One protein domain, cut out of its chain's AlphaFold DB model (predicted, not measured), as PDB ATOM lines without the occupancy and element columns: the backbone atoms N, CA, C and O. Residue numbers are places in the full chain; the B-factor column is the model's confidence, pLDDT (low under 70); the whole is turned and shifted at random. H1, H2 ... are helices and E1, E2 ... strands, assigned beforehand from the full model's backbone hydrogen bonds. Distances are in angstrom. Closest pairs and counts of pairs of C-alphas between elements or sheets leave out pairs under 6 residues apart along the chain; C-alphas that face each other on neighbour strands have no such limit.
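This is residues 5 to 169 of the 533 residues of an uncharacterized protein of Hyphomicrobiales bacterium (UniProt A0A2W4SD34). A twisted sheet of five strands makes the core, with helix H5 over one face and H4 standing up from the other. The small hairpin of E4 and E5 lies at one end with H1 packed on E4. The printed part has 165 residues with five named helices and seven named strands, in the order H1 H2 E1 H3 H4 E2 E3 E4 E5 E6 H5 E7. The large sheet runs E1 E7 E2 E3 E6, all antiparallel, and the class is mixed, helices and strands, with under half of the residues in named elements. The whole is compact, with a radius of gyration of the C-alphas of 16.0 A and spans of 42 by 33 by 33 A.

H1, residues 5 to 11, only grazes the five-strand sheet; the closest C-alphas to E4, residues 108 to 110, are those of Ala 11 and His 108, 6.2 A. H2, residues 17 to 20, is not on that sheet. E1, residues 27 to 31, is an edge strand antiparallel to E7, residues 157 to 162, with N 29 and O 160 at 2.9 A. H3, residues 48 to 53, only grazes the sheet, and is close but not clearly touching H4, residues 71 to 79, with the closest C-alphas, Phe 52 and Lys 73, 7.7 A apart. H4 stands up from the sheet at a height over the sheet of 7.9 A; its closest C-alpha to E2, residues 84 to 90, is Ser 77, 5.0 A from that of Ala 84. E1, H3, H4 and E2 form a split strand-helix-strand unit, two strands running the same way with E7 between them, its crossover right-handed; N 88 and O 159 of E2 and E7 are 2.8 A apart. E2 and E3, residues 98 to 104, are a hairpin, with N 87 and O 100 at 2.8 A. E3 is antiparallel to E6, residues 118 to 121, with N 103 and O 119 at 2.9 A. E4 and E5, residues 113 to 115, are a hairpin, with N 115 and O 108 at 2.8 A; E5 runs on into E6 at 90 degrees. H5, residues 138 to 148, is at a height over the sheet of 10.1 A, on the opposite face from H4, in three layers, helices on both faces of a sheet; the closest C-alphas of H5 and E7 are Thr 148 and Ala 161, 6.8 A. Every O i to N i+4 pair is within hydrogen-bond range in H1, H3 and H5; in H4 it is 2 of 5, with 3 of 6 O i to N i+3 pairs, and H2 is too short for an O i to N i+4 pair.

H1 begins at C-alpha 5 (34.615, 14.072, 48.030). E2 is 20.5 A long, E3 19.9 A, E7 16.7 A and H5 15.1 A. E7 ends at C-alpha 162 (45.736, 12.921, 38.112).

The C-alphas of Ala 64 and Gly 111, the two farthest apart, are 46.8 A apart. The printed part has no cut. The links E1 to H3, H3 to H4 and E6 to H5 are long. The mean pLDDT of the printed part is 88.5; residues 57 to 72 are under 70.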
ATOM      1  N   LEU A   5      34.551  12.965  48.987       93.31
ATOM      2  CA  LEU A   5      34.615  14.072  48.030       93.31
ATOM      3  C   LEU A   5      33.268  14.327  47.327       93.31
ATOM      4  O   LEU A   5      33.045  15.438  46.857       93.31
ATOM      5  N   ARG A   6      32.356  13.342  47.273       95.38
ATOM      6  CA  ARG A   6      31.080  13.448  46.534       95.38
ATOM      7  C   ARG A   6      30.233  14.642  46.964       95.38
ATOM      8  O   ARG A   6      29.876  15.454  46.119       95.38
ATOM      9  N   ALA A   7      30.009  14.797  48.269       95.25
ATOM     10  CA  ALA A   7      29.209  15.900  48.801       95.25
ATOM     11  C   ALA A   7      29.804  17.276  48.446       95.25
ATOM     12  O   ALA A   7      29.073  18.216  48.142       95.25
ATOM     13  N   HIS A   8      31.137  17.382  48.411       96.19
ATOM     14  CA  HIS A   8      31.829  18.603  48.002       96.19
ATOM     15  C   HIS A   8      31.692  18.877  46.498       96.19
ATOM     16  O   HIS A   8      31.522  20.027  46.095       96.19
ATOM     17  N   LEU A   9      31.752  17.838  45.657       96.25
ATOM     18  CA  LEU A   9      31.545  17.967  44.210       96.25
ATOM     19  C   LEU A   9      30.115  18.416  43.901       96.25
ATOM     20  O   LEU A   9      29.949  19.360  43.128       96.25
ATOM     21  N   ASP A  10      29.120  17.826  44.568       95.56
ATOM     22  CA  ASP A  10      27.708  18.203  44.446       95.56
ATOM     23  C   ASP A  10      27.468  19.660  44.847       95.56
ATOM     24  O   ASP A  10      26.928  20.439  44.059       95.56
ATOM     25  N   ALA A  11      27.953  20.070  46.024       95.19
ATOM     26  CA  ALA A  11      27.871  21.457  46.484       95.19
ATOM     27  C   ALA A  11      28.576  22.438  45.528       95.19
ATOM     28  O   ALA A  11      28.196  23.600  45.397       95.19
ATOM     29  N   CYS A  12      29.593  21.960  44.808       93.75
ATOM     30  CA  CYS A  12      30.304  22.718  43.792       93.75
ATOM     31  C   CYS A  12      29.721  22.564  42.382       93.75
ATOM     32  O   CYS A  12      30.358  23.058  41.450       93.75
ATOM     33  N   GLY A  13      28.583  21.896  42.176       94.56
ATOM     34  CA  GLY A  13      27.990  21.675  40.851       94.56
ATOM     35  C   GLY A  13      28.916  20.951  39.866       94.56
ATOM     36  O   GLY A  13      28.900  21.245  38.671       94.56
ATOM     37  N   ILE A  14      29.786  20.071  40.362       94.19
ATOM     38  CA  ILE A  14      30.688  19.245  39.557       94.19
ATOM     39  C   ILE A  14      30.127  17.828  39.543       94.19
ATOM     40  O   ILE A  14      29.915  17.233  40.595       94.19
ATOM     41  N   SER A  15      29.917  17.272  38.348       92.75
ATOM     42  CA  SER A  15      29.465  15.885  38.221       92.75
ATOM     43  C   SER A  15      30.500  14.921  38.800       92.75
ATOM     44  O   SER A  15      31.678  14.981  38.449       92.75
ATOM     45  N   HIS A  16      30.044  14.003  39.651       93.00
ATOM     46  CA  HIS A  16      30.848  12.905  40.190       93.00
ATOM     47  C   HIS A  16      30.491  11.545  39.587       93.00
ATOM     48  O   HIS A  16      30.995  10.530  40.051       93.00
ATOM     49  N   ALA A  17      29.706  11.513  38.502       92.44
ATOM     50  CA  ALA A  17      29.311  10.273  37.822       92.44
ATOM     51  C   ALA A  17      30.509   9.427  37.352       92.44
ATOM     52  O   ALA A  17      30.411   8.214  37.188       92.44
ATOM     53  N   CYS A  18      31.669  10.053  37.137       90.94
ATOM     54  CA  CYS A  18      32.897   9.340  36.811       90.94
ATOM     55  C   CYS A  18      33.423   8.464  37.956       90.94
ATOM     56  O   CYS A  18      34.122   7.495  37.673       90.94
ATOM     57  N   LEU A  19      33.057   8.746  39.213       92.62
ATOM     58  CA  LEU A  19      33.418   7.933  40.376       92.62
ATOM     59  C   LEU A  19      32.716   6.566  40.393       92.62
ATOM     60  O   LEU A  19      33.186   5.671  41.089       92.62
ATOM     61  N   ASP A  20      31.618   6.412  39.647       91.38
ATOM     62  CA  ASP A  20      30.828   5.174  39.561       91.38
ATOM     63  C   ASP A  20      31.251   4.269  38.391       91.38
ATOM     64  O   ASP A  20      30.701   3.184  38.198       91.38
ATOM     65  N   LYS A  21      32.236   4.697  37.594       88.25
ATOM     66  CA  LYS A  21      32.780   3.890  36.498       88.25
ATOM     67  C   LYS A  21      33.656   2.764  37.053       88.25
ATOM     68  O   LYS A  21      34.455   2.986  37.959       88.25
ATOM     69  N   ALA A  22      33.551   1.578  36.450       86.94
ATOM     70  CA  ALA A  22      34.396   0.429  36.786       86.94
ATOM     71  C   ALA A  22      35.880   0.668  36.451       86.94
ATOM     72  O   ALA A  22      36.763   0.145  37.125       86.94
ATOM     73  N   GLU A  23      36.144   1.487  35.432       88.88
ATOM     74  CA  GLU A  23      37.484   1.839  34.974       88.88
ATOM     75  C   GLU A  23      37.645   3.357  34.878       88.88
ATOM     76  O   GLU A  23      36.692   4.100  34.620       88.88
ATOM     77  N   THR A  24      38.877   3.827  35.075       89.31
ATOM     78  CA  THR A  24      39.222   5.245  34.981       89.31
ATOM     79  C   THR A  24      40.587   5.435  34.339       89.31
ATOM     80  O   THR A  24      41.495   4.625  34.519       89.31
ATOM     81  N   THR A  25      40.741   6.534  33.604       92.75
ATOM     82  CA  THR A  25      42.029   6.954  33.055       92.75
ATOM     83  C   THR A  25      42.747   7.844  34.062       92.75
ATOM     84  O   THR A  25      42.186   8.820  34.571       92.75
ATOM     85  N   LEU A  26      44.009   7.517  34.321       94.38
ATOM     86  CA  LEU A  26      44.925   8.288  35.150       94.38
ATOM     87  C   LEU A  26      45.997   8.913  34.249       94.38
ATOM     88  O   LEU A  26      46.519   8.243  33.363       94.38
ATOM     89  N   LEU A  27      46.361  10.171  34.498       96.88
ATOM     90  CA  LEU A  27      47.613  10.731  33.984       96.88
ATOM     91  C   LEU A  27      48.670  10.674  35.083       96.88
ATOM     92  O   LEU A  27      48.458  11.224  36.165       96.88
ATOM     93  N   VAL A  28      49.810  10.058  34.784       97.38
ATOM     94  CA  VAL A  28      50.993  10.069  35.648       97.38
ATOM     95  C   VAL A  28      52.054  10.955  35.022       97.38
ATOM     96  O   VAL A  28      52.344  10.839  33.835       97.38
ATOM     97  N   VAL A  29      52.622  11.856  35.818       96.75
ATOM     98  CA  VAL A  29      53.715  12.741  35.405       96.75
ATOM     99  C   VAL A  29      54.855  12.584  36.395       96.75
ATOM    100  O   VAL A  29      54.672  12.857  37.578       96.75
ATOM    101  N   GLU A  30      56.030  12.178  35.924       96.38
ATOM    102  CA  GLU A  30      57.217  11.993  36.764       96.38
ATOM    103  C   GLU A  30      58.359  12.892  36.284       96.38
ATOM    104  O   GLU A  30      58.723  12.859  35.111       96.38
ATOM    105  N   ASP A  31      58.943  13.697  37.182       94.44
ATOM    106  CA  ASP A  31      60.129  14.505  36.873       94.44
ATOM    107  C   ASP A  31      61.409  13.925  37.502       94.44
ATOM    108  O   ASP A  31      61.531  13.725  38.711       94.44
ATOM    109  N   PHE A  32      62.406  13.614  36.684       94.31
ATOM    110  CA  PHE A  32      63.675  13.046  37.153       94.31
ATOM    111  C   PHE A  32      64.801  14.081  37.104       94.31
ATOM    112  O   PHE A  32      64.689  15.115  36.449       94.31
ATOM    113  N   GLY A  33      65.888  13.825  37.841       91.19
ATOM    114  CA  GLY A  33      67.019  14.759  37.927       91.19
ATOM    115  C   GLY A  33      66.703  16.041  38.708       91.19
ATOM    116  O   GLY A  33      67.370  17.059  38.520       91.19
ATOM    117  N   THR A  34      65.685  16.014  39.573       92.75
ATOM    118  CA  THR A  34      65.302  17.146  40.428       92.75
ATOM    119  C   THR A  34      65.571  16.825  41.903       92.75
ATOM    120  O   THR A  34      66.177  15.811  42.229       92.75
ATOM    121  N   ARG A  35      65.199  17.720  42.827       93.00
ATOM    122  CA  ARG A  35      65.473  17.565  44.273       93.00
ATOM    123  C   ARG A  35      64.293  16.991  45.067       93.00
ATOM    124  O   ARG A  35      64.439  16.749  46.264       93.00
ATOM    125  N   GLY A  36      63.136  16.821  44.427       93.88
ATOM    126  CA  GLY A  36      61.861  16.606  45.112       93.88
ATOM    127  C   GLY A  36      61.361  17.848  45.858       93.88
ATOM    128  O   GLY A  36      61.935  18.938  45.775       93.88
ATOM    129  N   LEU A  37      60.260  17.693  46.590       94.19
ATOM    130  CA  LEU A  37      59.650  18.766  47.372       94.19
ATOM    131  C   LEU A  37      60.328  18.884  48.746       94.19
ATOM    132  O   LEU A  37      59.781  18.452  49.756       94.19
ATOM    133  N   THR A  38      61.530  19.466  48.776       93.75
ATOM    134  CA  THR A  38      62.291  19.752  50.008       93.75
ATOM    135  C   THR A  38      61.571  20.732  50.939       93.75
ATOM    136  O   THR A  38      60.711  21.499  50.498       93.75
ATOM    137  N   GLY A  39      61.920  20.715  52.225       91.69
ATOM    138  CA  GLY A  39      61.346  21.598  53.242       91.69
ATOM    139  C   GLY A  39      60.647  20.857  54.373       91.69
ATOM    140  O   GLY A  39      60.501  19.632  54.350       91.69
ATOM    141  N   LYS A  40      60.199  21.617  55.368       91.44
ATOM    142  CA  LYS A  40      59.462  21.114  56.525       91.44
ATOM    143  C   LYS A  40      58.041  20.710  56.131       91.44
ATOM    144  O   LYS A  40      57.344  21.419  55.400       91.44
ATOM    145  N   THR A  41      57.599  19.564  56.639       92.31
ATOM    146  CA  THR A  41      56.240  19.040  56.433       92.31
ATOM    147  C   THR A  41      55.290  19.489  57.536       92.31
ATOM    148  O   THR A  41      54.108  19.689  57.280       92.31
ATOM    149  N   ASP A  42      55.796  19.712  58.738       90.19
ATOM    150  CA  ASP A  42      55.055  19.979  59.974       90.19
ATOM    151  C   ASP A  42      55.098  21.447  60.429       90.19
ATOM    152  O   ASP A  42      54.349  21.829  61.324       90.19
ATOM    153  N   ALA A  43      55.909  22.282  59.777       88.69
ATOM    154  CA  ALA A  43      56.046  23.703  60.086       88.69
ATOM    155  C   ALA A  43      56.018  24.580  58.827       88.69
ATOM    156  O   ALA A  43      56.227  24.119  57.698       88.69
ATOM    157  N   ARG A  44      55.784  25.882  59.011       86.12
ATOM    158  CA  ARG A  44      55.884  26.864  57.924       86.12
ATOM    159  C   ARG A  44      57.339  27.206  57.616       86.12
ATOM    160  O   ARG A  44      58.057  27.762  58.439       86.12
ATOM    161  N   ASP A  45      57.732  26.985  56.368       87.69
ATOM    162  CA  ASP A  45      58.962  27.515  55.783       87.69
ATOM    163  C   ASP A  45      58.703  28.151  54.403       87.69
ATOM    164  O   ASP A  45      57.560  28.369  53.992       87.69
ATOM    165  N   ASN A  46      59.760  28.500  53.675       83.81
ATOM    166  CA  ASN A  46      59.651  29.045  52.321       83.81
ATOM    167  C   ASN A  46      60.158  28.071  51.251       83.81
ATOM    168  O   ASN A  46      60.453  28.507  50.137       83.81
ATOM    169  N   ASP A  47      60.246  26.779  51.572       88.38
ATOM    170  CA  ASP A  47      60.823  25.762  50.696       88.38
ATOM    171  C   ASP A  47      59.741  25.022  49.874       88.38
ATOM    172  O   ASP A  47      58.547  25.348  49.898       88.38
ATOM    173  N   ASN A  48      60.170  24.083  49.034       89.56
ATOM    174  CA  ASN A  48      59.407  23.486  47.946       89.56
ATOM    175  C   ASN A  48      58.143  22.738  48.392       89.56
ATOM    176  O   ASN A  48      57.136  22.839  47.691       89.56
ATOM    177  N   PHE A  49      58.147  22.055  49.540       92.56
ATOM    178  CA  PHE A  49      56.990  21.320  50.061       92.56
ATOM    179  C   PHE A  49      55.812  22.252  50.338       92.56
ATOM    180  O   PHE A  49      54.747  22.129  49.721       92.56
ATOM    181  N   ARG A  50      56.022  23.262  51.193       89.25
ATOM    182  CA  ARG A  50      55.013  24.287  51.477       89.25
ATOM    183  C   ARG A  50      54.665  25.077  50.219       89.25
ATOM    184  O   ARG A  50      53.485  25.335  49.968       89.25
ATOM    185  N   ASN A  51      55.666  25.446  49.418       86.81
ATOM    186  CA  ASN A  51      55.439  26.182  48.181       86.81
ATOM    187  C   ASN A  51      54.570  25.411  47.199       86.81
ATOM    188  O   ASN A  51      53.856  26.071  46.458       86.81
ATOM    189  N   PHE A  52      54.624  24.077  47.158       90.31
ATOM    190  CA  PHE A  52      53.807  23.255  46.271       90.31
ATOM    191  C   PHE A  52      52.394  23.056  46.828       90.31
ATOM    192  O   PHE A  52      51.445  23.502  46.183       90.31
ATOM    193  N   TRP A  53      52.261  22.498  48.033       90.50
ATOM    194  CA  TRP A  53      50.968  22.071  48.579       90.50
ATOM    195  C   TRP A  53      50.119  23.191  49.180       90.50
ATOM    196  O   TRP A  53      48.897  23.136  49.087       90.50
ATOM    197  N   ARG A  54      50.747  24.196  49.803       87.31
ATOM    198  CA  ARG A  54      50.054  25.128  50.717       87.31
ATOM    199  C   ARG A  54      50.073  26.584  50.256       87.31
ATOM    200  O   ARG A  54      49.324  27.405  50.779       87.31
ATOM    201  N   ARG A  55      50.947  26.946  49.312       80.94
ATOM    202  CA  ARG A  55      50.954  28.290  48.713       80.94
ATOM    203  C   ARG A  55      50.127  28.329  47.431       80.94
ATOM    204  O   ARG A  55      50.508  27.741  46.412       80.94
ATOM    205  N   HIS A  56      49.055  29.110  47.483       70.38
ATOM    206  CA  HIS A  56      48.163  29.419  46.368       70.38
ATOM    207  C   HIS A  56      48.262  30.917  46.041       70.38
ATOM    208  O   HIS A  56      48.509  31.726  46.932       70.38
ATOM    209  N   GLY A  57      48.186  31.288  44.760       53.28
ATOM    210  CA  GLY A  57      48.241  32.690  44.302       53.28
ATOM    211  C   GLY A  57      49.583  33.427  44.468       53.28
ATOM    212  O   GLY A  57      49.798  34.447  43.829       53.28
ATOM    213  N   ARG A  58      50.530  32.911  45.266       45.47
ATOM    214  CA  ARG A  58      51.865  33.503  45.472       45.47
ATOM    215  C   ARG A  58      52.971  32.468  45.282       45.47
ATOM    216  O   ARG A  58      53.091  31.510  46.043       45.47
ATOM    217  N   SER A  59      53.826  32.679  44.284       43.84
ATOM    218  CA  SER A  59      55.041  31.882  44.084       43.84
ATOM    219  C   SER A  59      56.190  32.443  44.924       43.84
ATOM    220  O   SER A  59      56.588  33.587  44.734       43.84
ATOM    221  N   GLY A  60      56.749  31.628  45.824       42.69
ATOM    222  CA  GLY A  60      58.028  31.916  46.487       42.69
ATOM    223  C   GLY A  60      59.257  31.615  45.618       42.69
ATOM    224  O   GLY A  60      60.379  31.838  46.062       42.69
ATOM    225  N   LYS A  61      59.074  31.099  44.392       49.34
ATOM    226  CA  LYS A  61      60.183  30.736  43.499       49.34
ATOM    227  C   LYS A  61      60.760  31.995  42.837       49.34
ATOM    228  O   LYS A  61      60.138  32.576  41.948       49.34
ATOM    229  N   GLY A  62      61.940  32.415  43.293       48.78
ATOM    230  CA  GLY A  62      62.806  33.411  42.648       48.78
ATOM    231  C   GLY A  62      63.993  32.768  41.916       48.78
ATOM    232  O   GLY A  62      64.133  31.543  41.903       48.78
ATOM    233  N   GLY A  63      64.857  33.586  41.311       55.34
ATOM    234  CA  GLY A  63      66.089  33.120  40.661       55.34
ATOM    235  C   GLY A  63      65.908  32.561  39.243       55.34
ATOM    236  O   GLY A  63      64.934  32.853  38.553       55.34
ATOM    237  N   ALA A  64      66.856  31.728  38.804       49.34
ATOM    238  CA  ALA A  64      66.927  31.194  37.437       49.34
ATOM    239  C   ALA A  64      65.978  30.005  37.144       49.34
ATOM    240  O   ALA A  64      66.048  29.400  36.076       49.34
ATOM    241  N   SER A  65      65.098  29.648  38.083       55.09
ATOM    242  CA  SER A  65      64.210  28.482  37.963       55.09
ATOM    243  C   SER A  65      63.150  28.658  36.866       55.09
ATOM    244  O   SER A  65      62.654  29.762  36.632       55.09
ATOM    245  N   GLY A  66      62.758  27.554  36.221       49.16
ATOM    246  CA  GLY A  66      61.778  27.566  35.130       49.16
ATOM    247  C   GLY A  66      60.353  27.942  35.560       49.16
ATOM    248  O   GLY A  66      59.741  28.816  34.958       49.16
ATOM    249  N   GLY A  67      59.839  27.349  36.644       56.59
ATOM    250  CA  GLY A  67      58.491  27.635  37.153       56.59
ATOM    251  C   GLY A  67      58.466  28.784  38.165       56.59
ATOM    252  O   GLY A  67      58.967  28.618  39.278       56.59
ATOM    253  N   ARG A  68      57.856  29.929  37.813       60.22
ATOM    254  CA  ARG A  68      57.897  31.167  38.636       60.22
ATOM    255  C   ARG A  68      56.545  31.723  39.087       60.22
ATOM    256  O   ARG A  68      56.516  32.629  39.922       60.22
ATOM    257  N   TRP A  69      55.432  31.186  38.588       53.25
ATOM    258  CA  TRP A  69      54.106  31.798  38.762       53.25
ATOM    259  C   TRP A  69      53.129  31.004  39.629       53.25
ATOM    260  O   TRP A  69      52.094  31.533  40.008       53.25
ATOM    261  N   GLY A  70      53.435  29.752  39.988       54.72
ATOM    262  CA  GLY A  70      52.553  28.917  40.824       54.72
ATOM    263  C   GLY A  70      51.251  28.466  40.141       54.72
ATOM    264  O   GLY A  70      50.659  27.487  40.586       54.72
ATOM    265  N   LEU A  71      50.869  29.105  39.029       59.62
ATOM    266  CA  LEU A  71      49.717  28.779  38.181       59.62
ATOM    267  C   LEU A  71      49.831  27.404  37.515       59.62
ATOM    268  O   LEU A  71      48.829  26.712  37.359       59.62
ATOM    269  N   GLY A  72      51.056  26.948  37.239       66.31
ATOM    270  CA  GLY A  72      51.306  25.618  36.680       66.31
ATOM    271  C   GLY A  72      50.806  24.457  37.545       66.31
ATOM    272  O   GLY A  72      50.685  23.361  37.033       66.31
ATOM    273  N   LYS A  73      50.477  24.656  38.831       76.62
ATOM    274  CA  LYS A  73      49.917  23.579  39.670       76.62
ATOM    275  C   LYS A  73      48.422  23.366  39.463       76.62
ATOM    276  O   LYS A  73      47.937  22.251  39.616       76.62
ATOM    277  N   LEU A  74      47.695  24.427  39.105       80.38
ATOM    278  CA  LEU A  74      46.252  24.349  38.870       80.38
ATOM    279  C   LEU A  74      45.925  23.487  37.653       80.38
ATOM    280  O   LEU A  74      44.795  23.020  37.530       80.38
ATOM    281  N   VAL A  75      46.894  23.250  36.764       87.81
ATOM    282  CA  VAL A  75      46.707  22.372  35.605       87.81
ATOM    283  C   VAL A  75      46.416  20.934  36.033       87.81
ATOM    284  O   VAL A  75      45.634  20.275  35.358       87.81
ATOM    285  N   TYR A  76      46.959  20.463  37.165       92.62
ATOM    286  CA  TYR A  76      46.741  19.095  37.644       92.62
ATOM    287  C   TYR A  76      45.287  18.882  38.052       92.62
ATOM    288  O   TYR A  76      44.599  18.048  37.470       92.62
ATOM    289  N   SER A  77      44.772  19.711  38.965       92.88
ATOM    290  CA  SER A  77      43.359  19.663  39.346       92.88
ATOM    291  C   SER A  77      42.449  19.977  38.156       92.88
ATOM    292  O   SER A  77      41.454  19.300  37.944       92.88
ATOM    293  N   SER A  78      42.797  20.944  37.305       91.94
ATOM    294  CA  SER A  78      41.960  21.305  36.148       91.94
ATOM    295  C   SER A  78      41.891  20.217  35.071       91.94
ATOM    296  O   SER A  78      40.960  20.240  34.259       91.94
ATOM    297  N   SER A  79      42.839  19.278  35.058       95.31
ATOM    298  CA  SER A  79      42.876  18.131  34.141       95.31
ATOM    299  C   SER A  79      42.036  16.944  34.624       95.31
ATOM    300  O   SER A  79      41.715  16.073  33.820       95.31
ATOM    301  N   SER A  80      41.640  16.929  35.899       96.00
ATOM    302  CA  SER A  80      40.757  15.919  36.490       96.00
ATOM    303  C   SER A  80      39.286  16.338  36.385       96.00
ATOM    304  O   SER A  80      38.944  17.504  36.607       96.00
ATOM    305  N   GLU A  81      38.389  15.394  36.093       95.38
ATOM    306  CA  GLU A  81      36.935  15.600  36.154       95.38
ATOM    307  C   GLU A  81      36.460  15.921  37.581       95.38
ATOM    308  O   GLU A  81      35.578  16.758  37.760       95.38
ATOM    309  N   VAL A  82      37.116  15.352  38.600       95.69
ATOM    310  CA  VAL A  82      36.806  15.567  40.030       95.69
ATOM    311  C   VAL A  82      37.730  16.576  40.709       95.69
ATOM    312  O   VAL A  82      37.728  16.729  41.928       95.69
ATOM    313  N   ARG A  83      38.548  17.273  39.917       95.44
ATOM    314  CA  ARG A  83      39.484  18.310  40.368       95.44
ATOM    315  C   ARG A  83      40.495  17.876  41.431       95.44
ATOM    316  O   ARG A  83      40.962  18.714  42.207       95.44
ATOM    317  N   ALA A  84      40.856  16.597  41.443       95.69
ATOM    318  CA  ALA A  84      41.803  16.026  42.393       95.69
ATOM    319  C   ALA A  84      43.128  15.648  41.723       95.69
ATOM    320  O   ALA A  84      43.175  15.389  40.521       95.69
ATOM    321  N   PHE A  85      44.200  15.602  42.509       96.94
ATOM    322  CA  PHE A  85      45.480  15.004  42.136       96.94
ATOM    323  C   PHE A  85      46.251  14.563  43.388       96.94
ATOM    324  O   PHE A  85      46.002  15.048  44.494       96.94
ATOM    325  N   PHE A  86      47.210  13.663  43.200       97.38
ATOM    326  CA  PHE A  86      48.113  13.165  44.237       97.38
ATOM    327  C   PHE A  86      49.553  13.439  43.844       97.38
ATOM    328  O   PHE A  86      49.875  13.471  42.658       97.38
ATOM    329  N   GLY A  87      50.413  13.635  44.835       96.94
ATOM    330  CA  GLY A  87      51.839  13.819  44.643       96.94
ATOM    331  C   GLY A  87      52.630  12.927  45.582       96.94
ATOM    332  O   GLY A  87      52.476  13.016  46.800       96.94
ATOM    333  N   LEU A  88      53.494  12.105  44.997       97.44
ATOM    334  CA  LEU A  88      54.510  11.320  45.681       97.44
ATOM    335  C   LEU A  88      55.863  11.984  45.436       97.44
ATOM    336  O   LEU A  88      56.292  12.116  44.292       97.44
ATOM    337  N   THR A  89      56.552  12.400  46.489       96.94
ATOM    338  CA  THR A  89      57.883  12.998  46.359       96.94
ATOM    339  C   THR A  89      58.936  12.158  47.059       96.94
ATOM    340  O   THR A  89      58.770  11.784  48.215       96.94
ATOM    341  N   ALA A  90      60.038  11.895  46.359       95.56
ATOM    342  CA  ALA A  90      61.287  11.454  46.965       95.56
ATOM    343  C   ALA A  90      62.198  12.680  47.071       95.56
ATOM    344  O   ALA A  90      62.394  13.397  46.088       95.56
ATOM    345  N   ARG A  91      62.718  12.966  48.262       93.75
ATOM    346  CA  ARG A  91      63.465  14.199  48.530       93.75
ATOM    347  C   ARG A  91      64.953  13.892  48.633       93.75
ATOM    348  O   ARG A  91      65.352  12.903  49.242       93.75
ATOM    349  N   ALA A  92      65.780  14.741  48.032       90.00
ATOM    350  CA  ALA A  92      67.225  14.603  48.143       90.00
ATOM    351  C   ALA A  92      67.656  14.766  49.613       90.00
ATOM    352  O   ALA A  92      67.457  15.834  50.188       90.00
ATOM    353  N   GLY A  93      68.265  13.724  50.185       84.62
ATOM    354  CA  GLY A  93      68.759  13.714  51.566       84.62
ATOM    355  C   GLY A  93      67.800  13.130  52.608       84.62
ATOM    356  O   GLY A  93      68.180  13.063  53.771       84.62
ATOM    357  N   ASP A  94      66.603  12.683  52.217       86.06
ATOM    358  CA  ASP A  94      65.653  12.033  53.126       86.06
ATOM    359  C   ASP A  94      65.607  10.513  52.961       86.06
ATOM    360  O   ASP A  94      65.999   9.963  51.933       86.06
ATOM    361  N   THR A  95      65.083   9.840  53.987       76.88
ATOM    362  CA  THR A  95      65.046   8.376  54.089       76.88
ATOM    363  C   THR A  95      63.836   7.723  53.422       76.88
ATOM    364  O   THR A  95      63.866   6.518  53.191       76.88
ATOM    365  N   GLY A  96      62.782   8.476  53.088       86.38
ATOM    366  CA  GLY A  96      61.551   7.895  52.550       86.38
ATOM    367  C   GLY A  96      60.688   8.863  51.738       86.38
ATOM    368  O   GLY A  96      60.825  10.085  51.864       86.38
ATOM    369  N   PRO A  97      59.811   8.326  50.871       94.75
ATOM    370  CA  PRO A  97      58.899   9.131  50.079       94.75
ATOM    371  C   PRO A  97      57.768   9.720  50.929       94.75
ATOM    372  O   PRO A  97      57.364   9.156  51.942       94.75
ATOM    373  N   LEU A  98      57.230  10.850  50.478       96.50
ATOM    374  CA  LEU A  98      56.074  11.509  51.082       96.50
ATOM    375  C   LEU A  98      54.923  11.545  50.083       96.50
ATOM    376  O   LEU A  98      55.105  12.027  48.961       96.50
ATOM    377  N   LEU A  99      53.744  11.083  50.496       97.38
ATOM    378  CA  LEU A  99      52.541  11.064  49.671       97.38
ATOM    379  C   LEU A  99      51.484  12.027  50.222       97.38
ATOM    380  O   LEU A  99      51.190  12.042  51.412       97.38
ATOM    381  N   MET A 100      50.883  12.838  49.357       97.06
ATOM    382  CA  MET A 100      49.788  13.735  49.733       97.06
ATOM    383  C   MET A 100      48.849  13.944  48.544       97.06
ATOM    384  O   MET A 100      49.268  13.840  47.392       97.06
ATOM    385  N   GLY A 101      47.575  14.225  48.807       96.25
ATOM    386  CA  GLY A 101      46.584  14.547  47.783       96.25
ATOM    387  C   GLY A 101      45.949  15.913  48.000       96.25
ATOM    388  O   GLY A 101      45.912  16.428  49.118       96.25
ATOM    389  N   GLN A 102      45.425  16.494  46.925       95.12
ATOM    390  CA  GLN A 102      44.673  17.740  46.973       95.12
ATOM    391  C   GLN A 102      43.512  17.717  45.980       95.12
ATOM    392  O   GLN A 102      43.652  17.255  44.849       95.12
ATOM    393  N   ALA A 103      42.383  18.279  46.400       94.88
ATOM    394  CA  ALA A 103      41.285  18.672  45.531       94.88
ATOM    395  C   ALA A 103      41.173  20.201  45.508       94.88
ATOM    396  O   ALA A 103      41.314  20.854  46.544       94.88
ATOM    397  N   VAL A 104      40.940  20.773  44.325       92.88
ATOM    398  CA  VAL A 104      40.780  22.223  44.139       92.88
ATOM    399  C   VAL A 104      39.402  22.514  43.559       92.88
ATOM    400  O   VAL A 104      39.174  22.380  42.358       92.88
ATOM    401  N   LEU A 105      38.485  22.906  44.430       92.00
ATOM    402  CA  LEU A 105      37.096  23.228  44.134       92.00
ATOM    403  C   LEU A 105      36.876  24.750  44.213       92.00
ATOM    404  O   LEU A 105      37.810  25.533  44.046       92.00
ATOM    405  N   ARG A 106      35.633  25.173  44.439       88.31
ATOM    406  CA  ARG A 106      35.276  26.539  44.854       88.31
ATOM    407  C   ARG A 106      35.008  26.548  46.358       88.31
ATOM    408  O   ARG A 106      34.783  25.487  46.938       88.31
ATOM    409  N   ASN A 107      35.015  27.721  46.987       88.81
ATOM    410  CA  ASN A 107      34.431  27.843  48.324       88.81
ATOM    411  C   ASN A 107      32.956  27.429  48.237       88.81
ATOM    412  O   ASN A 107      32.278  27.792  47.275       88.81
ATOM    413  N   HIS A 108      32.494  26.618  49.181       92.44
ATOM    414  CA  HIS A 108      31.148  26.051  49.153       92.44
ATOM    415  C   HIS A 108      30.691  25.665  50.557       92.44
ATOM    416  O   HIS A 108      31.481  25.656  51.502       92.44
ATOM    417  N   GLU A 109      29.414  25.326  50.676       93.56
ATOM    418  CA  GLU A 109      28.778  24.952  51.933       93.56
ATOM    419  C   GLU A 109      28.202  23.544  51.844       93.56
ATOM    420  O   GLU A 109      27.671  23.137  50.810       93.56
ATOM    421  N   ILE A 110      28.313  22.802  52.944       94.38
ATOM    422  CA  ILE A 110      27.631  21.523  53.140       94.38
ATOM    423  C   ILE A 110      26.933  21.597  54.494       94.38
ATOM    424  O   ILE A 110      27.581  21.629  55.544       94.38
ATOM    425  N   GLY A 111      25.601  21.660  54.476       92.75
ATOM    426  CA  GLY A 111      24.836  21.987  55.678       92.75
ATOM    427  C   GLY A 111      25.199  23.389  56.179       92.75
ATOM    428  O   GLY A 111      25.140  24.341  55.414       92.75
ATOM    429  N   SER A 112      25.600  23.505  57.446       90.62
ATOM    430  CA  SER A 112      26.034  24.767  58.070       90.62
ATOM    431  C   SER A 112      27.546  25.016  58.007       90.62
ATOM    432  O   SER A 112      28.033  25.977  58.597       90.62
ATOM    433  N   ASN A 113      28.313  24.125  57.373       93.19
ATOM    434  CA  ASN A 113      29.771  24.200  57.371       93.19
ATOM    435  C   ASN A 113      30.275  24.857  56.087       93.19
ATOM    436  O   ASN A 113      30.023  24.364  54.986       93.19
ATOM    437  N   HIS A 114      31.047  25.934  56.238       91.25
ATOM    438  CA  HIS A 114      31.785  26.539  55.133       91.25
ATOM    439  C   HIS A 114      33.088  25.780  54.888       91.25
ATOM    440  O   HIS A 114      33.896  25.579  55.799       91.25
ATOM    441  N   HIS A 115      33.322  25.410  53.633       90.06
ATOM    442  CA  HIS A 115      34.518  24.707  53.197       90.06
ATOM    443  C   HIS A 115      35.349  25.584  52.250       90.06
ATOM    444  O   HIS A 115      34.811  26.142  51.285       90.06
ATOM    445  N   PRO A 116      36.669  25.702  52.482       88.94
ATOM    446  CA  PRO A 116      37.548  26.400  51.557       88.94
ATOM    447  C   PRO A 116      37.699  25.619  50.246       88.94
ATOM    448  O   PRO A 116      37.521  24.403  50.193       88.94
ATOM    449  N   ALA A 117      38.116  26.317  49.191       88.12
ATOM    450  CA  ALA A 117      38.345  25.743  47.865       88.12
ATOM    451  C   ALA A 117      39.345  24.570  47.842       88.12
ATOM    452  O   ALA A 117      39.254  23.704  46.974       88.12
ATOM    453  N   HIS A 118      40.310  24.532  48.762       90.62
ATOM    454  CA  HIS A 118      41.370  23.526  48.783       90.62
ATOM    455  C   HIS A 118      41.106  22.465  49.856       90.62
ATOM    456  O   HIS A 118      41.158  22.761  51.048       90.62
ATOM    457  N   GLY A 119      40.882  21.223  49.424       92.19
ATOM    458  CA  GLY A 119      40.811  20.044  50.290       92.19
ATOM    459  C   GLY A 119      42.076  19.198  50.171       92.19
ATOM    460  O   GLY A 119      42.681  19.152  49.102       92.19
ATOM    461  N   PHE A 120      42.475  18.514  51.243       94.25
ATOM    462  CA  PHE A 120      43.667  17.662  51.259       94.25
ATOM    463  C   PHE A 120      43.312  16.216  51.593       94.25
ATOM    464  O   PHE A 120      42.430  15.962  52.409       94.25
ATOM    465  N   TRP A 121      44.058  15.285  51.006       95.75
ATOM    466  CA  TRP A 121      44.136  13.898  51.453       95.75
ATOM    467  C   TRP A 121      45.511  13.679  52.089       95.75
ATOM    468  O   TRP A 121      46.540  13.942  51.459       95.75
ATOM    469  N   PHE A 122      45.521  13.306  53.362       95.38
ATOM    470  CA  PHE A 122      46.686  13.368  54.243       95.38
ATOM    471  C   PHE A 122      46.511  12.379  55.407       95.38
ATOM    472  O   PHE A 122      45.422  11.830  55.567       95.38
ATOM    473  N   THR A 123      47.566  12.135  56.194       94.12
ATOM    474  CA  THR A 123      47.514  11.127  57.273       94.12
ATOM    475  C   THR A 123      46.976  11.676  58.589       94.12
ATOM    476  O   THR A 123      46.123  11.050  59.204       94.12
ATOM    477  N   ASP A 124      47.481  12.827  59.032       93.44
ATOM    478  CA  ASP A 124      47.144  13.427  60.323       93.44
ATOM    479  C   ASP A 124      47.497  14.924  60.330       93.44
ATOM    480  O   ASP A 124      48.123  15.441  59.396       93.44
ATOM    481  N   TYR A 125      47.114  15.630  61.383       93.06
ATOM    482  CA  TYR A 125      47.501  17.005  61.640       93.06
ATOM    483  C   TYR A 125      48.754  17.087  62.514       93.06
ATOM    484  O   TYR A 125      48.882  16.422  63.537       93.06
ATOM    485  N   GLY A 126      49.673  17.976  62.142       87.81
ATOM    486  CA  GLY A 126      50.832  18.307  62.965       87.81
ATOM    487  C   GLY A 126      50.424  18.915  64.309       87.81
ATOM    488  O   GLY A 126      49.442  19.654  64.407       87.81
ATOM    489  N   THR A 127      51.217  18.645  65.342       82.62
ATOM    490  CA  THR A 127      50.922  19.045  66.728       82.62
ATOM    491  C   THR A 127      51.139  20.533  66.997       82.62
ATOM    492  O   THR A 127      50.463  21.099  67.847       82.62
ATOM    493  N   THR A 128      52.061  21.187  66.283       76.75
ATOM    494  CA  THR A 128      52.423  22.594  66.545       76.75
ATOM    495  C   THR A 128      51.575  23.589  65.757       76.75
ATOM    496  O   THR A 128      51.129  24.593  66.299       76.75
ATOM    497  N   GLU A 129      51.366  23.334  64.466       81.88
ATOM    498  CA  GLU A 129      50.716  24.287  63.556       81.88
ATOM    499  C   GLU A 129      49.413  23.756  62.936       81.88
ATOM    500  O   GLU A 129      48.855  24.405  62.048       81.88
ATOM    501  N   HIS A 130      48.944  22.572  63.354       87.56
ATOM    502  CA  HIS A 130      47.775  21.891  62.776       87.56
ATOM    503  C   HIS A 130      47.809  21.841  61.241       87.56
ATOM    504  O   HIS A 130      46.818  22.074  60.547       87.56
ATOM    505  N   LEU A 131      48.988  21.539  60.694       91.38
ATOM    506  CA  LEU A 131      49.205  21.385  59.258       91.38
ATOM    507  C   LEU A 131      48.971  19.934  58.839       91.38
ATOM    508  O   LEU A 131      49.384  19.018  59.539       91.38
ATOM    509  N   GLN A 132      48.374  19.729  57.668       94.25
ATOM    510  CA  GLN A 132      48.144  18.397  57.105       94.25
ATOM    511  C   GLN A 132      49.481  17.716  56.788       94.25
ATOM    512  O   GLN A 132      50.242  18.223  55.955       94.25
ATOM    513  N   LEU A 133      49.766  16.590  57.436       95.75
ATOM    514  CA  LEU A 133      51.000  15.827  57.266       95.75
ATOM    515  C   LEU A 133      50.884  14.822  56.113       95.75
ATOM    516  O   LEU A 133      49.845  14.177  55.959       95.75
ATOM    517  N   PRO A 134      51.940  14.661  55.298       96.75
ATOM    518  CA  PRO A 134      51.938  13.657  54.244       96.75
ATOM    519  C   PRO A 134      51.860  12.246  54.833       96.75
ATOM    520  O   PRO A 134      52.347  11.985  55.929       96.75
ATOM    521  N   VAL A 135      51.288  11.331  54.062       97.06
ATOM    522  CA  VAL A 135      51.340   9.895  54.318       97.06
ATOM    523  C   VAL A 135      52.779   9.411  54.127       97.06
ATOM    524  O   VAL A 135      53.399   9.678  53.093       97.06
ATOM    525  N   THR A 136      53.293   8.704  55.133       95.81
ATOM    526  CA  THR A 136      54.623   8.067  55.158       95.81
ATOM    527  C   THR A 136      54.551   6.551  55.339       95.81
ATOM    528  O   THR A 136      55.583   5.884  55.320       95.81
ATOM    529  N   ASP A 137      53.345   6.010  55.526       96.00
ATOM    530  CA  ASP A 137      53.113   4.577  55.667       96.00
ATOM    531  C   ASP A 137      53.504   3.830  54.383       96.00
ATOM    532  O   ASP A 137      52.999   4.126  53.296       96.00
ATOM    533  N   ALA A 138      54.412   2.861  54.516       94.25
ATOM    534  CA  ALA A 138      54.985   2.145  53.382       94.25
ATOM    535  C   ALA A 138      53.929   1.327  52.627       94.25
ATOM    536  O   ALA A 138      53.898   1.376  51.402       94.25
ATOM    537  N   ALA A 139      53.016   0.658  53.342       96.00
ATOM    538  CA  ALA A 139      51.973  -0.156  52.720       96.00
ATOM    539  C   ALA A 139      51.036   0.697  51.850       96.00
ATOM    540  O   ALA A 139      50.763   0.351  50.700       96.00
ATOM    541  N   THR A 140      50.616   1.859  52.355       95.56
ATOM    542  CA  THR A 140      49.788   2.815  51.608       95.56
ATOM    543  C   THR A 140      50.523   3.375  50.386       95.56
ATOM    544  O   THR A 140      49.932   3.561  49.320       95.56
ATOM    545  N   ILE A 141      51.822   3.659  50.510       95.62
ATOM    546  CA  ILE A 141      52.640   4.159  49.396       95.62
ATOM    547  C   ILE A 141      52.852   3.078  48.329       95.62
ATOM    548  O   ILE A 141      52.793   3.389  47.137       95.62
ATOM    549  N   ASP A 142      53.055   1.827  48.729       94.75
ATOM    550  CA  ASP A 142      53.200   0.695  47.815       94.75
ATOM    551  C   ASP A 142      51.887   0.400  47.080       94.75
ATOM    552  O   ASP A 142      51.899   0.213  45.861       94.75
ATOM    553  N   GLU A 143      50.743   0.466  47.770       95.19
ATOM    554  CA  GLU A 143      49.421   0.383  47.142       95.19
ATOM    555  C   GLU A 143      49.223   1.516  46.123       95.19
ATOM    556  O   GLU A 143      48.831   1.275  44.977       95.19
ATOM    557  N   PHE A 144      49.570   2.753  46.496       94.88
ATOM    558  CA  PHE A 144      49.504   3.899  45.593       94.88
ATOM    559  C   PHE A 144      50.377   3.695  44.348       94.88
ATOM    560  O   PHE A 144      49.926   3.947  43.229       94.88
ATOM    561  N   ARG A 145      51.613   3.211  44.505       95.50
ATOM    562  CA  ARG A 145      52.513   2.905  43.380       95.50
ATOM    563  C   ARG A 145      51.951   1.801  42.494       95.50
ATOM    564  O   ARG A 145      51.951   1.949  41.273       95.50
ATOM    565  N   ALA A 146      51.429   0.730  43.085       94.31
ATOM    566  CA  ALA A 146      50.844  -0.385  42.350       94.31
ATOM    567  C   ALA A 146      49.621   0.042  41.520       94.31
ATOM    568  O   ALA A 146      49.478  -0.400  40.372       94.31
ATOM    569  N   LEU A 147      48.783   0.922  42.081       92.88
ATOM    570  CA  LEU A 147      47.597   1.482  41.431       92.88
ATOM    571  C   LEU A 147      47.965   2.457  40.309       92.88
ATOM    572  O   LEU A 147      47.397   2.400  39.223       92.88
ATOM    573  N   THR A 148      48.911   3.358  40.573       94.38
ATOM    574  CA  THR A 148      49.262   4.440  39.643       94.38
ATOM    575  C   THR A 148      50.307   4.042  38.612       94.38
ATOM    576  O   THR A 148      50.452   4.742  37.623       94.38
ATOM    577  N   LYS A 149      51.026   2.933  38.810       94.44
ATOM    578  CA  LYS A 149      52.184   2.536  37.991       94.44
ATOM    579  C   LYS A 149      53.322   3.561  38.001       94.44
ATOM    580  O   LYS A 149      54.131   3.590  37.080       94.44
ATOM    581  N   VAL A 150      53.410   4.374  39.057       94.75
ATOM    582  CA  VAL A 150      54.559   5.253  39.309       94.75
ATOM    583  C   VAL A 150      55.843   4.424  39.324       94.75
ATOM    584  O   VAL A 150      55.956   3.454  40.077       94.75
ATOM    585  N   THR A 151      56.806   4.809  38.489       92.31
ATOM    586  CA  THR A 151      58.054   4.062  38.289       92.31
ATOM    587  C   THR A 151      59.155   4.500  39.248       92.31
ATOM    588  O   THR A 151      60.032   3.695  39.588       92.31
ATOM    589  N   ARG A 152      59.103   5.752  39.735       92.12
ATOM    590  CA  ARG A 152      60.077   6.301  40.685       92.12
ATOM    591  C   ARG A 152      60.211   5.414  41.912       92.12
ATOM    592  O   ARG A 152      59.245   5.178  42.632       92.12
ATOM    593  N   GLN A 153      61.451   5.033  42.208       86.81
ATOM    594  CA  GLN A 153      61.804   4.309  43.421       86.81
ATOM    595  C   GLN A 153      62.374   5.280  44.451       86.81
ATOM    596  O   GLN A 153      61.618   5.875  45.219       86.81
ATOM    597  N   VAL A 154      63.688   5.484  44.418       87.31
ATOM    598  CA  VAL A 154      64.441   6.308  45.378       87.31
ATOM    599  C   VAL A 154      64.981   7.597  44.758       87.31
ATOM    600  O   VAL A 154      65.505   8.452  45.465       87.31
ATOM    601  N   GLN A 155      64.868   7.752  43.435       94.06
ATOM    602  CA  GLN A 155      65.408   8.902  42.717       94.06
ATOM    603  C   GLN A 155      64.680  10.180  43.153       94.06
ATOM    604  O   GLN A 155      63.454  10.250  42.984       94.06
ATOM    605  N   PRO A 156      65.399  11.206  43.651       95.12
ATOM    606  CA  PRO A 156      64.779  12.462  44.036       95.12
ATOM    607  C   PRO A 156      63.940  13.077  42.910       95.12
ATOM    608  O   PRO A 156      64.325  13.065  41.738       95.12
ATOM    609  N   GLY A 157      62.770  13.588  43.280       95.62
ATOM    610  CA  GLY A 157      61.804  14.199  42.376       95.62
ATOM    611  C   GLY A 157      60.363  14.091  42.858       95.62
ATOM    612  O   GLY A 157      60.090  13.877  44.047       95.62
ATOM    613  N   LEU A 158      59.439  14.301  41.934       96.44
ATOM    614  CA  LEU A 158      58.004  14.353  42.152       96.44
ATOM    615  C   LEU A 158      57.294  13.501  41.094       96.44
ATOM    616  O   LEU A 158      57.584  13.555  39.900       96.44
ATOM    617  N   SER A 159      56.350  12.696  41.552       97.56
ATOM    618  CA  SER A 159      55.434  11.947  40.702       97.56
ATOM    619  C   SER A 159      54.023  12.430  41.020       97.56
ATOM    620  O   SER A 159      53.610  12.422  42.179       97.56
ATOM    621  N   ILE A 160      53.304  12.909  40.008       97.69
ATOM    622  CA  ILE A 160      51.928  13.394  40.113       97.69
ATOM    623  C   ILE A 160      50.995  12.378  39.469       97.69
ATOM    624  O   ILE A 160      51.224  11.980  38.333       97.69
ATOM    625  N   ALA A 161      49.922  12.018  40.167       97.62
ATOM    626  CA  ALA A 161      48.832  11.212  39.631       97.62
ATOM    627  C   ALA A 161      47.551  12.052  39.564       97.62
ATOM    628  O   ALA A 161      47.072  12.555  40.583       97.62
ATOM    629  N   VAL A 162      46.987  12.197  38.366       97.56
ATOM    630  CA  VAL A 162      45.736  12.921  38.112       97.56
ATOM    631  C   VAL A 162      44.642  11.912  37.746       97.56
ATOM    632  O   VAL A 162      44.660  11.381  36.634       97.56
ATOM    633  N   PRO A 163      43.709  11.604  38.665       95.62
ATOM    634  CA  PRO A 163      42.631  10.649  38.432       95.62
ATOM    635  C   PRO A 163      41.485  11.251  37.625       95.62
ATOM    636  O   PRO A 163      41.276  12.467  37.643       95.62
ATOM    637  N   TYR A 164      40.703  10.379  36.981       95.62
ATOM    638  CA  TYR A 164      39.545  10.762  36.170       95.62
ATOM    639  C   TYR A 164      39.937  11.827  35.142       95.62
ATOM    640  O   TYR A 164      39.403  12.938  35.132       95.62
ATOM    641  N   LEU A 165      40.962  11.513  34.345       96.25
ATOM    642  CA  LEU A 165      41.524  12.422  33.356       96.25
ATOM    643  C   LEU A 165      40.453  12.837  32.344       96.25
ATOM    644  O   LEU A 165      39.769  11.993  31.766       96.25
ATOM    645  N   LYS A 166      40.344  14.140  32.078       94.75
ATOM    646  CA  LYS A 166      39.439  14.649  31.044       94.75
ATOM    647  C   LYS A 166      39.801  14.067  29.678       94.75
ATOM    648  O   LYS A 166      40.928  14.238  29.217       94.75
ATOM    649  N   ALA A 167      38.809  13.510  28.983       91.69
ATOM    650  CA  ALA A 167      38.962  12.821  27.693       91.69
ATOM    651  C   ALA A 167      39.682  13.633  26.596       91.69
ATOM    652  O   ALA A 167      40.254  13.082  25.660       91.69
ATOM    653  N   GLN A 168      39.672  14.963  26.696       92.00
ATOM    654  CA  GLN A 168      40.378  15.844  25.770       92.00
ATOM    655  C   GLN A 168      41.909  15.788  25.874       92.00
ATOM    656  O   GLN A 168      42.556  16.333  24.980       92.00
ATOM    657  N   ILE A 169      42.469  15.202  26.937       94.69
ATOM    658  CA  ILE A 169      43.907  15.027  27.147       94.69
ATOM    659  C   ILE A 169      44.267  13.616  26.689       94.69
ATOM    660  O   ILE A 169      43.862  12.634  27.299       94.69
TER     661      ILE A 169